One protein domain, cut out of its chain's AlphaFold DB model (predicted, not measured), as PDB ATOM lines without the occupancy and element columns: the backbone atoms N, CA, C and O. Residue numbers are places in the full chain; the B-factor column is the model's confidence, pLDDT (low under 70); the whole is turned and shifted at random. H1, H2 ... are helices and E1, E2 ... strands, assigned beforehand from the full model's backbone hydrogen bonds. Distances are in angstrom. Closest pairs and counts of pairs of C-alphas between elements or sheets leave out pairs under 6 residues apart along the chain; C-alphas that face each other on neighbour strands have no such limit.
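This is residues 2 to 87 of the 93 residues of the protein "Transposase, IS4 family protein" of mine drainage metagenome (UniProt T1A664). A small head, made of the two-stranded hairpin E1 and E2 with helix H2 over it and short H1 near its turn, stands at one end of a long, thin model. From the hairpin's other end H3 leads away, and a long link without named elements runs to H4, which lies far from the head. The printed part has 86 residues, with four named helices and two named strands in the order H1 H2 E1 E2 H3 H4; the sheet, E1 - E2, is antiparallel and the class is mixed, helices and strands. The whole is extended, with a radius of gyration of the C-alphas of 21.0 A and spans of 63 by 24 by 22 A.

H1, residues 2 to 6, begins at C-alpha 2 (24.038, 19.343, 25.328) and is 6.0 A long. H2, residues 13 to 27, measures 21.1 A. E1, residues 33 to 38, measures 16.1 A, and E2, residues 41 to 46, 17.0 A. H3, residues 48 to 57, measures 14.1 A. H4, residues 74 to 87, measures 20.6 A and ends at C-alpha 87 (-9.318, -7.749, 28.808).

H1 and H2 are only just apart, at 8.1 A. The closest C-alphas of H1 and E2 are those of Arg 2 and Phe 42, 6.0 A; of H2 and E1, those of Ser 13 and Glu 38, 4.9 A. E1 and E2 form a hairpin, at 171 degrees, with N 36 and O 43 within hydrogen-bond range at 2.9 A. In H1, H2, H3 and H4 every O i to N i+4 pair is within hydrogen-bond range. H3 and H4 are apart.

The C-alphas farthest apart, of Ala 7 and Lys 70, are 64.5 A from each other. The printed part has no cut. The link from H3 to H4 is long, 16 residues. Residues 57 to 87 have pLDDT under 70.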
ATOM      1  N   ARG A   2      23.330  18.193  24.719       90.69
ATOM      2  CA  ARG A   2      24.038  19.343  25.328       90.69
ATOM      3  C   ARG A   2      25.524  19.083  25.599       90.69
ATOM      4  O   ARG A   2      26.355  19.847  25.139       90.69
ATOM      5  N   ALA A   3      25.867  17.951  26.222       92.56
ATOM      6  CA  ALA A   3      27.265  17.577  26.470       92.56
ATOM      7  C   ALA A   3      28.106  17.433  25.182       92.56
ATOM      8  O   ALA A   3      29.276  17.793  25.156       92.56
ATOM      9  N   SER A   4      27.514  16.930  24.093       93.62
ATOM     10  CA  SER A   4      28.190  16.822  22.793       93.62
ATOM     11  C   SER A   4      28.407  18.188  22.141       93.62
ATOM     12  O   SER A   4      29.428  18.375  21.487       93.62
ATOM     13  N   VAL A   5      27.464  19.120  22.326       94.81
ATOM     14  CA  VAL A   5      27.571  20.508  21.851       94.81
ATOM     15  C   VAL A   5      28.617  21.276  22.659       94.81
ATOM     16  O   VAL A   5      29.533  21.850  22.080       94.81
ATOM     17  N   ALA A   6      28.558  21.184  23.991       92.69
ATOM     18  CA  ALA A   6      29.524  21.802  24.899       92.69
ATOM     19  C   ALA A   6      30.960  21.326  24.621       92.69
ATOM     20  O   ALA A   6      31.885  22.130  24.568       92.69
ATOM     21  N   ALA A   7      31.136  20.030  24.347       94.69
ATOM     22  CA  ALA A   7      32.428  19.453  23.983       94.69
ATOM     23  C   ALA A   7      32.833  19.670  22.509       94.69
ATOM     24  O   ALA A   7      33.812  19.082  22.057       94.69
ATOM     25  N   GLY A   8      32.063  20.428  21.715       93.44
ATOM     26  CA  GLY A   8      32.366  20.730  20.310       93.44
ATOM     27  C   GLY A   8      32.234  19.557  19.326       93.44
ATOM     28  O   GLY A   8      32.475  19.734  18.132       93.44
ATOM     29  N   ARG A   9      31.819  18.371  19.791       96.12
ATOM     30  CA  ARG A   9      31.602  17.173  18.954       96.12
ATOM     31  C   ARG A   9      30.354  17.278  18.075       96.12
ATOM     32  O   ARG A   9      30.232  16.552  17.095       96.12
ATOM     33  N   LEU A  10      29.417  18.152  18.437       94.94
ATOM     34  CA  LEU A  10      28.234  18.487  17.647       94.94
ATOM     35  C   LEU A  10      28.148  20.011  17.523       94.94
ATOM     36  O   LEU A  10      27.966  20.691  18.524       94.94
ATOM     37  N   LYS A  11      28.292  20.530  16.305       96.00
ATOM     38  CA  LYS A  11      28.312  21.966  15.995       96.00
ATOM     39  C   LYS A  11      27.590  22.234  14.679       96.00
ATOM     40  O   LYS A  11      27.508  21.323  13.853       96.00
ATOM     41  N   GLY A  12      27.146  23.469  14.493       97.00
ATOM     42  CA  GLY A  12      26.299  23.895  13.385       97.00
ATOM     43  C   GLY A  12      24.824  23.778  13.752       97.00
ATOM     44  O   GLY A  12      24.357  22.719  14.193       97.00
ATOM     45  N   SER A  13      24.109  24.889  13.598       95.56
ATOM     46  CA  SER A  13      22.668  24.987  13.841       95.56
ATOM     47  C   SER A  13      21.869  23.960  13.026       95.56
ATOM     48  O   SER A  13      20.941  23.346  13.552       95.56
ATOM     49  N   ASP A  14      22.299  23.666  11.800       97.06
ATOM     50  CA  ASP A  14      21.767  22.621  10.921       97.06
ATOM     51  C   ASP A  14      21.839  21.214  11.550       97.06
ATOM     52  O   ASP A  14      20.832  20.510  11.676       97.06
ATOM     53  N   LYS A  15      23.021  20.796  12.012       97.31
ATOM     54  CA  LYS A  15      23.253  19.451  12.569       97.31
ATOM     55  C   LYS A  15      22.586  19.283  13.923       97.31
ATOM     56  O   LYS A  15      22.059  18.206  14.231       97.31
ATOM     57  N   ILE A  16      22.617  20.333  14.741       97.06
ATOM     58  CA  ILE A  16      21.943  20.352  16.038       97.06
ATOM     59  C   ILE A  16      20.426  20.295  15.822       97.06
ATOM     60  O   ILE A  16      19.767  19.448  16.429       97.06
ATOM     61  N   GLY A  17      19.895  21.102  14.899       96.06
ATOM     62  CA  GLY A  17      18.485  21.133  14.512       96.06
ATOM     63  C   GLY A  17      17.976  19.789  14.005       96.06
ATOM     64  O   GLY A  17      16.976  19.284  14.512       96.06
ATOM     65  N   LEU A  18      18.702  19.133  13.096       97.88
ATOM     66  CA  LEU A  18      18.338  17.800  12.599       97.88
ATOM     67  C   LEU A  18      18.256  16.758  13.721       97.88
ATOM     68  O   LEU A  18      17.343  15.929  13.748       97.88
ATOM     69  N   ARG A  19      19.202  16.781  14.667       96.19
ATOM     70  CA  ARG A  19      19.211  15.828  15.783       96.19
ATOM     71  C   ARG A  19      18.096  16.117  16.787       96.19
ATOM     72  O   ARG A  19      17.441  15.170  17.218       96.19
ATOM     73  N   ALA A  20      17.871  17.385  17.127       93.81
ATOM     74  CA  ALA A  20      16.767  17.809  17.986       93.81
ATOM     75  C   ALA A  20      15.415  17.433  17.359       93.81
ATOM     76  O   ALA A  20      14.600  16.770  18.000       93.81
ATOM     77  N   GLY A  21      15.240  17.744  16.069       91.06
ATOM     78  CA  GLY A  21      14.062  17.434  15.260       91.06
ATOM     79  C   GLY A  21      13.707  15.949  15.262       91.06
ATOM     80  O   GLY A  21      12.554  15.586  15.488       91.06
ATOM     81  N   ARG A  22      14.697  15.059  15.097       93.38
ATOM     82  CA  ARG A  22      14.476  13.602  15.182       93.38
ATOM     83  C   ARG A  22      13.915  13.173  16.536       93.38
ATOM     84  O   ARG A  22      13.039  12.316  16.576       93.38
ATOM     85  N   VAL A  23      14.411  13.748  17.633       87.88
ATOM     86  CA  VAL A  23      13.954  13.405  18.986       87.88
ATOM     87  C   VAL A  23      12.526  13.896  19.205       87.88
ATOM     88  O   VAL A  23      11.662  13.095  19.557       87.88
ATOM     89  N   VAL A  24      12.247  15.175  18.941       84.31
ATOM     90  CA  VAL A  24      10.905  15.732  19.174       84.31
ATOM     91  C   VAL A  24       9.855  15.116  18.249       84.31
ATOM     92  O   VAL A  24       8.734  14.869  18.686       84.31
ATOM     93  N   ASN A  25      10.214  14.775  17.006       82.50
ATOM     94  CA  ASN A  25       9.308  14.101  16.074       82.50
ATOM     95  C   ASN A  25       9.071  12.629  16.442       82.50
ATOM     96  O   ASN A  25       7.963  12.131  16.246       82.50
ATOM     97  N   LYS A  26      10.073  11.932  16.999       86.12
ATOM     98  CA  LYS A  26       9.910  10.551  17.483       86.12
ATOM     99  C   LYS A  26       8.851  10.471  18.581       86.12
ATOM    100  O   LYS A  26       8.044   9.552  18.566       86.12
ATOM    101  N   TYR A  27       8.850  11.436  19.499       83.88
ATOM    102  CA  TYR A  27       7.927  11.451  20.636       83.88
ATOM    103  C   TYR A  27       6.679  12.316  20.414       83.88
ATOM    104  O   TYR A  27       5.798  12.318  21.259       83.88
ATOM    105  N   LYS A  28       6.580  13.037  19.288       84.25
ATOM    106  CA  LYS A  28       5.460  13.947  18.965       84.25
ATOM    107  C   LYS A  28       5.232  15.053  20.009       84.25
ATOM    108  O   LYS A  28       4.137  15.590  20.126       84.25
ATOM    109  N   VAL A  29       6.297  15.448  20.710       84.31
ATOM    110  CA  VAL A  29       6.268  16.420  21.820       84.31
ATOM    111  C   VAL A  29       6.775  17.809  21.437       84.31
ATOM    112  O   VAL A  29       7.054  18.613  22.313       84.31
ATOM    113  N   ALA A  30       6.928  18.119  20.148       85.31
ATOM    114  CA  ALA A  30       7.491  19.405  19.718       85.31
ATOM    115  C   ALA A  30       6.738  20.621  20.300       85.31
ATOM    116  O   ALA A  30       7.372  21.601  20.663       85.31
ATOM    117  N   LYS A  31       5.411  20.517  20.459       87.12
ATOM    118  CA  LYS A  31       4.557  21.545  21.079       87.12
ATOM    119  C   LYS A  31       4.907  21.854  22.543       87.12
ATOM    120  O   LYS A  31       4.639  22.949  22.997       87.12
ATOM    121  N   HIS A  32       5.555  20.936  23.258       88.12
ATOM    122  CA  HIS A  32       5.831  21.064  24.695       88.12
ATOM    123  C   HIS A  32       7.152  21.753  25.025       88.12
ATOM    124  O   HIS A  32       7.472  21.933  26.201       88.12
ATOM    125  N   PHE A  33       7.948  22.101  24.014       90.69
ATOM    126  CA  PHE A  33       9.295  22.612  24.219       90.69
ATOM    127  C   PHE A  33       9.596  23.807  23.328       90.69
ATOM    128  O   PHE A  33       9.424  23.759  22.113       90.69
ATOM    129  N   GLU A  34      10.170  24.837  23.934       94.94
ATOM    130  CA  GLU A  34      10.894  25.874  23.213       94.94
ATOM    131  C   GLU A  34      12.350  25.430  23.057       94.94
ATOM    132  O   GLU A  34      12.975  24.998  24.029       94.94
ATOM    133  N   LEU A  35      12.891  25.497  21.838       95.00
ATOM    134  CA  LEU A  35      14.263  25.090  21.532       95.00
ATOM    135  C   LEU A  35      15.078  26.301  21.085       95.00
ATOM    136  O   LEU A  35      14.701  26.978  20.133       95.00
ATOM    137  N   THR A  36      16.240  26.511  21.699       96.25
ATOM    138  CA  THR A  36      17.229  27.478  21.214       96.25
ATOM    139  C   THR A  36      18.398  26.735  20.593       96.25
ATOM    140  O   THR A  36      19.044  25.906  21.242       96.25
ATOM    141  N   ILE A  37      18.657  27.016  19.317       96.00
ATOM    142  CA  ILE A  37      19.667  26.329  18.516       96.00
ATOM    143  C   ILE A  37      20.555  27.367  17.839       96.00
ATOM    144  O   ILE A  37      20.094  28.134  17.002       96.00
ATOM    145  N   GLU A  38      21.840  27.337  18.168       94.75
ATOM    146  CA  GLU A  38      22.889  28.132  17.529       94.75
ATOM    147  C   GLU A  38      24.071  27.211  17.204       94.75
ATOM    148  O   GLU A  38      24.127  26.060  17.646       94.75
ATOM    149  N   ASP A  39      25.072  27.709  16.483       93.75
ATOM    150  CA  ASP A  39      26.162  26.874  15.964       93.75
ATOM    151  C   ASP A  39      26.973  26.131  17.031       93.75
ATOM    152  O   ASP A  39      27.583  25.095  16.749       93.75
ATOM    153  N   ARG A  40      26.977  26.626  18.269       93.56
ATOM    154  CA  ARG A  40      27.648  25.988  19.410       93.56
ATOM    155  C   ARG A  40      26.797  25.958  20.675       93.56
ATOM    156  O   ARG A  40      27.324  25.692  21.755       93.56
ATOM    157  N   ARG A  41      25.494  26.208  20.562       92.88
ATOM    158  CA  ARG A  41      24.590  26.262  21.708       92.88
ATOM    159  C   ARG A  41      23.327  25.478  21.407       92.88
ATOM    160  O   ARG A  41      22.752  25.565  20.329       92.88
ATOM    161  N   PHE A  42      22.923  24.677  22.383       95.94
ATOM    162  CA  PHE A  42      21.637  24.005  22.369       95.94
ATOM    163  C   PHE A  42      21.016  24.092  23.752       95.94
ATOM    164  O   PHE A  42      21.572  23.557  24.720       95.94
ATOM    165  N   GLU A  43      19.847  24.708  23.823       94.50
ATOM    166  CA  GLU A  43      19.038  24.814  25.027       94.50
ATOM    167  C   GLU A  43      17.586  24.478  24.721       94.50
ATOM    168  O   GLU A  43      17.144  24.513  23.572       94.50
ATOM    169  N   PHE A  44      16.860  24.092  25.761       92.44
ATOM    170  CA  PHE A  44      15.434  23.852  25.671       92.44
ATOM    171  C   PHE A  44      14.763  24.246  26.978       92.44
ATOM    172  O   PHE A  44      15.358  24.108  28.051       92.44
ATOM    173  N   LYS A  45      13.514  24.678  26.873       91.81
ATOM    174  CA  LYS A  45      12.642  24.971  28.005       91.81
ATOM    175  C   LYS A  45      11.346  24.191  27.835       91.81
ATOM    176  O   LYS A  45      10.764  24.194  26.754       91.81
ATOM    177  N   ALA A  46      10.921  23.503  28.890       88.44
ATOM    178  CA  ALA A  46       9.603  22.882  28.925       88.44
ATOM    179  C   ALA A  46       8.534  23.971  29.085       88.44
ATOM    180  O   ALA A  46       8.664  24.858  29.931       88.44
ATOM    181  N   LEU A  47       7.487  23.905  28.270       88.88
ATOM    182  CA  LEU A  47       6.333  24.791  28.358       88.88
ATOM    183  C   LEU A  47       5.322  24.164  29.323       88.88
ATOM    184  O   LEU A  47       4.353  23.538  28.901       88.88
ATOM    185  N   GLU A  48       5.599  24.281  30.623       86.25
ATOM    186  CA  GLU A  48       4.867  23.572  31.686       86.25
ATOM    187  C   GLU A  48       3.353  23.796  31.635       86.25
ATOM    188  O   GLU A  48       2.598  22.846  31.806       86.25
ATOM    189  N   GLU A  49       2.898  25.007  31.309       81.19
ATOM    190  CA  GLU A  49       1.471  25.308  31.147       81.19
ATOM    191  C   GLU A  49       0.823  24.505  30.012       81.19
ATOM    192  O   GLU A  49      -0.292  24.012  30.165       81.19
ATOM    193  N   GLN A  50       1.518  24.324  28.885       77.31
ATOM    194  CA  GLN A  50       1.006  23.548  27.749       77.31
ATOM    195  C   GLN A  50       0.993  22.052  28.060       77.31
ATOM    196  O   GLN A  50       0.042  21.352  27.715       77.31
ATOM    197  N   ILE A  51       2.017  21.577  28.771       75.19
ATOM    198  CA  ILE A  51       2.092  20.197  29.258       75.19
ATOM    199  C   ILE A  51       0.954  19.928  30.250       75.19
ATOM    200  O   ILE A  51       0.274  18.911  30.141       75.19
ATOM    201  N   ALA A  52       0.716  20.845  31.190       75.12
ATOM    202  CA  ALA A  52      -0.346  20.727  32.182       75.12
ATOM    203  C   ALA A  52      -1.740  20.800  31.544       75.12
ATOM    204  O   ALA A  52      -2.607  19.997  31.883       75.12
ATOM    205  N   ALA A  53      -1.952  21.714  30.592       74.88
ATOM    206  CA  ALA A  53      -3.204  21.812  29.848       74.88
ATOM    207  C   ALA A  53      -3.490  20.532  29.046       74.88
ATOM    208  O   ALA A  53      -4.619  20.053  29.038       74.88
ATOM    209  N   GLU A  54      -2.475  19.940  28.415       73.06
ATOM    210  CA  GLU A  54      -2.612  18.663  27.710       73.06
ATOM    211  C   GLU A  54      -2.906  17.501  28.657       73.06
ATOM    212  O   GLU A  54      -3.863  16.765  28.431       73.06
ATOM    213  N   ALA A  55      -2.166  17.389  29.762       72.25
ATOM    214  CA  ALA A  55      -2.406  16.363  30.773       72.25
ATOM    215  C   ALA A  55      -3.808  16.476  31.404       72.25
ATOM    216  O   ALA A  55      -4.421  15.466  31.746       72.25
ATOM    217  N   ALA A  56      -4.348  17.695  31.532       72.56
ATOM    218  CA  ALA A  56      -5.718  17.922  31.985       72.56
ATOM    219  C   ALA A  56      -6.768  17.483  30.943       72.56
ATOM    220  O   ALA A  56      -7.862  17.052  31.314       72.56
ATOM    221  N   LEU A  57      -6.440  17.560  29.647       64.88
ATOM    222  CA  LEU A  57      -7.304  17.129  28.541       64.88
ATOM    223  C   LEU A  57      -7.242  15.617  28.274       64.88
ATOM    224  O   LEU A  57      -8.233  15.059  27.806       64.88
ATOM    225  N   ASP A  58      -6.152  14.937  28.640       56.91
ATOM    226  CA  ASP A  58      -6.040  13.466  28.586       56.91
ATOM    227  C   ASP A  58      -7.053  12.748  29.509       56.91
ATOM    228  O   ASP A  58      -7.260  11.538  29.410       56.91
ATOM    229  N   GLY A  59      -7.764  13.490  30.367       50.75
ATOM    230  CA  GLY A  59      -8.939  13.007  31.095       50.75
ATOM    231  C   GLY A  59     -10.224  12.885  30.255       50.75
ATOM    232  O   GLY A  59     -11.188  12.272  30.719       50.75
ATOM    233  N   ILE A  60     -10.273  13.437  29.031       53.00
ATOM    234  CA  ILE A  60     -11.465  13.461  28.162       53.00
ATOM    235  C   ILE A  60     -11.119  12.920  26.765       53.00
ATOM    236  O   ILE A  60     -10.833  13.654  25.822       53.00
ATOM    237  N   TYR A  61     -11.229  11.601  26.597       52.09
ATOM    238  CA  TYR A  61     -11.175  10.961  25.280       52.09
ATOM    239  C   TYR A  61     -12.514  11.131  24.541       52.09
ATOM    240  O   TYR A  61     -13.499  10.462  24.856       52.09
ATOM    241  N   VAL A  62     -12.568  11.985  23.511       51.47
ATOM    242  CA  VAL A  62     -13.698  12.003  22.563       51.47
ATOM    243  C   VAL A  62     -13.484  10.911  21.517       51.47
ATOM    244  O   VAL A  62     -12.762  11.096  20.538       51.47
ATOM    245  N   ILE A  63     -14.139   9.765  21.695       49.56
ATOM    246  CA  ILE A  63     -14.183   8.718  20.671       49.56
ATOM    247  C   ILE A  63     -15.256   9.097  19.638       49.56
ATOM    248  O   ILE A  63     -16.449   9.074  19.936       49.56
ATOM    249  N   ARG A  64     -14.858   9.420  18.401       41.47
ATOM    250  CA  ARG A  64     -15.793   9.466  17.262       41.47
ATOM    251  C   ARG A  64     -15.889   8.081  16.630       41.47
ATOM    252  O   ARG A  64     -15.077   7.731  15.781       41.47
ATOM    253  N   THR A  65     -16.896   7.302  17.011       38.56
ATOM    254  CA  THR A  65     -17.279   6.092  16.269       38.56
ATOM    255  C   THR A  65     -18.351   6.426  15.235       38.56
ATOM    256  O   THR A  65     -19.399   6.967  15.591       38.56
ATOM    257  N   ALA A  66     -18.137   6.062  13.969       40.50
ATOM    258  CA  ALA A  66     -19.145   6.136  12.906       40.50
ATOM    259  C   ALA A  66     -20.172   4.987  13.018       40.50
ATOM    260  O   ALA A  66     -20.351   4.206  12.090       40.50
ATOM    261  N   VAL A  67     -20.828   4.856  14.175       44.78
ATOM    262  CA  VAL A  67     -21.931   3.904  14.373       44.78
ATOM    263  C   VAL A  67     -23.242   4.697  14.373       44.78
ATOM    264  O   VAL A  67     -23.346   5.684  15.107       44.78
ATOM    265  N   PRO A  68     -24.248   4.324  13.557       41.19
ATOM    266  CA  PRO A  68     -25.523   5.031  13.502       41.19
ATOM    267  C   PRO A  68     -26.167   5.143  14.891       41.19
ATOM    268  O   PRO A  68     -26.273   4.154  15.617       41.19
ATOM    269  N   LYS A  69     -26.631   6.354  15.233       47.72
ATOM    270  CA  LYS A  69     -27.103   6.841  16.553       47.72
ATOM    271  C   LYS A  69     -28.182   6.023  17.291       47.72
ATOM    272  O   LYS A  69     -28.650   6.470  18.331       47.72
ATOM    273  N   LYS A  70     -28.629   4.868  16.795       49.38
ATOM    274  CA  LYS A  70     -29.867   4.238  17.278       49.38
ATOM    275  C   LYS A  70     -29.718   3.112  18.303       49.38
ATOM    276  O   LYS A  70     -30.750   2.569  18.674       49.38
ATOM    277  N   ARG A  71     -28.518   2.743  18.785       46.41
ATOM    278  CA  ARG A  71     -28.403   1.627  19.757       46.41
ATOM    279  C   ARG A  71     -27.358   1.713  20.876       46.41
ATOM    280  O   ARG A  71     -27.176   0.703  21.536       46.41
ATOM    281  N   MET A  72     -26.701   2.841  21.158       42.94
ATOM    282  CA  MET A  72     -25.841   2.936  22.357       42.94
ATOM    283  C   MET A  72     -25.780   4.366  22.893       42.94
ATOM    284  O   MET A  72     -25.553   5.303  22.127       42.94
ATOM    285  N   SER A  73     -25.981   4.539  24.201       55.34
ATOM    286  CA  SER A  73     -25.753   5.825  24.862       55.34
ATOM    287  C   SER A  73     -24.249   6.086  25.017       55.34
ATOM    288  O   SER A  73     -23.441   5.155  25.005       55.34
ATOM    289  N   ALA A  74     -23.852   7.348  25.201       51.38
ATOM    290  CA  ALA A  74     -22.450   7.713  25.434       51.38
ATOM    291  C   ALA A  74     -21.829   6.953  26.628       51.38
ATOM    292  O   ALA A  74     -20.655   6.590  26.591       51.38
ATOM    293  N   ALA A  75     -22.634   6.636  27.649       51.97
ATOM    294  CA  ALA A  75     -22.209   5.835  28.795       51.97
ATOM    295  C   ALA A  75     -21.899   4.373  28.416       51.97
ATOM    296  O   ALA A  75     -20.970   3.779  28.962       51.97
ATOM    297  N   ASP A  76     -22.627   3.798  27.457       53.78
ATOM    298  CA  ASP A  76     -22.412   2.420  26.998       53.78
ATOM    299  C   ASP A  76     -21.158   2.298  26.127       53.78
ATOM    300  O   ASP A  76     -20.428   1.311  26.223       53.78
ATOM    301  N   ALA A  77     -20.847   3.329  25.334       56.22
ATOM    302  CA  ALA A  77     -19.616   3.383  24.545       56.22
ATOM    303  C   ALA A  77     -18.363   3.421  25.442       56.22
ATOM    304  O   ALA A  77     -17.408   2.674  25.215       56.22
ATOM    305  N   VAL A  78     -18.391   4.231  26.508       56.22
ATOM    306  CA  VAL A  78     -17.300   4.311  27.495       56.22
ATOM    307  C   VAL A  78     -17.143   2.992  28.260       56.22
ATOM    308  O   VAL A  78     -16.017   2.545  28.486       56.22
ATOM    309  N   ARG A  79     -18.254   2.338  28.631       55.03
ATOM    310  CA  ARG A  79     -18.233   1.024  29.298       55.03
ATOM    311  C   ARG A  79     -17.599  -0.063  28.427       55.03
ATOM    312  O   ARG A  79     -16.725  -0.777  28.915       55.03
ATOM    313  N   ASN A  80     -17.960  -0.144  27.147       56.28
ATOM    314  CA  ASN A  80     -17.392  -1.143  26.234       56.28
ATOM    315  C   ASN A  80     -15.895  -0.924  25.967       56.28
ATOM    316  O   ASN A  80     -15.139  -1.892  25.921       56.28
ATOM    317  N   TYR A  81     -15.437   0.329  25.858       51.97
ATOM    318  CA  TYR A  81     -14.006   0.623  25.725       51.97
ATOM    319  C   TYR A  81     -13.211   0.206  26.973       51.97
ATOM    320  O   TYR A  81     -12.175  -0.446  26.851       51.97
ATOM    321  N   LYS A  82     -13.719   0.500  28.181       50.66
ATOM    322  CA  LYS A  82     -13.087   0.045  29.431       50.66
ATOM    323  C   LYS A  82     -13.055  -1.484  29.541       50.66
ATOM    324  O   LYS A  82     -12.045  -2.028  29.982       50.66
ATOM    325  N   ALA A  83     -14.110  -2.178  29.109       52.72
ATOM    326  CA  ALA A  83     -14.156  -3.641  29.101       52.72
ATOM    327  C   ALA A  83     -13.117  -4.260  28.146       52.72
ATOM    328  O   ALA A  83     -12.440  -5.216  28.517       52.72
ATOM    329  N   LEU A  84     -12.920  -3.675  26.958       51.50
ATOM    330  CA  LEU A  84     -11.893  -4.120  26.008       51.50
ATOM    331  C   LEU A  84     -10.477  -3.830  26.520       51.50
ATOM    332  O   LEU A  84      -9.634  -4.727  26.511       51.50
ATOM    333  N   ALA A  85     -10.236  -2.624  27.046       50.47
ATOM    334  CA  ALA A  85      -8.944  -2.226  27.606       50.47
ATOM    335  C   ALA A  85      -8.539  -3.061  28.838       50.47
ATOM    336  O   ALA A  85      -7.355  -3.296  29.060       50.47
ATOM    337  N   THR A  86      -9.510  -3.565  29.607       43.38
ATOM    338  CA  THR A  86      -9.256  -4.412  30.788       43.38
ATOM    339  C   THR A  86      -9.082  -5.900  30.431       43.38
ATOM    340  O   THR A  86      -8.577  -6.670  31.245       43.38
ATOM    341  N   SER A  87      -9.425  -6.333  29.209       35.78
ATOM    342  CA  SER A  87      -9.318  -7.749  28.808       35.78
ATOM    343  C   SER A  87      -7.928  -8.189  28.318       35.78
ATOM    344  O   SER A  87      -7.668  -9.385  28.242       35.78
TER     345      SER A  87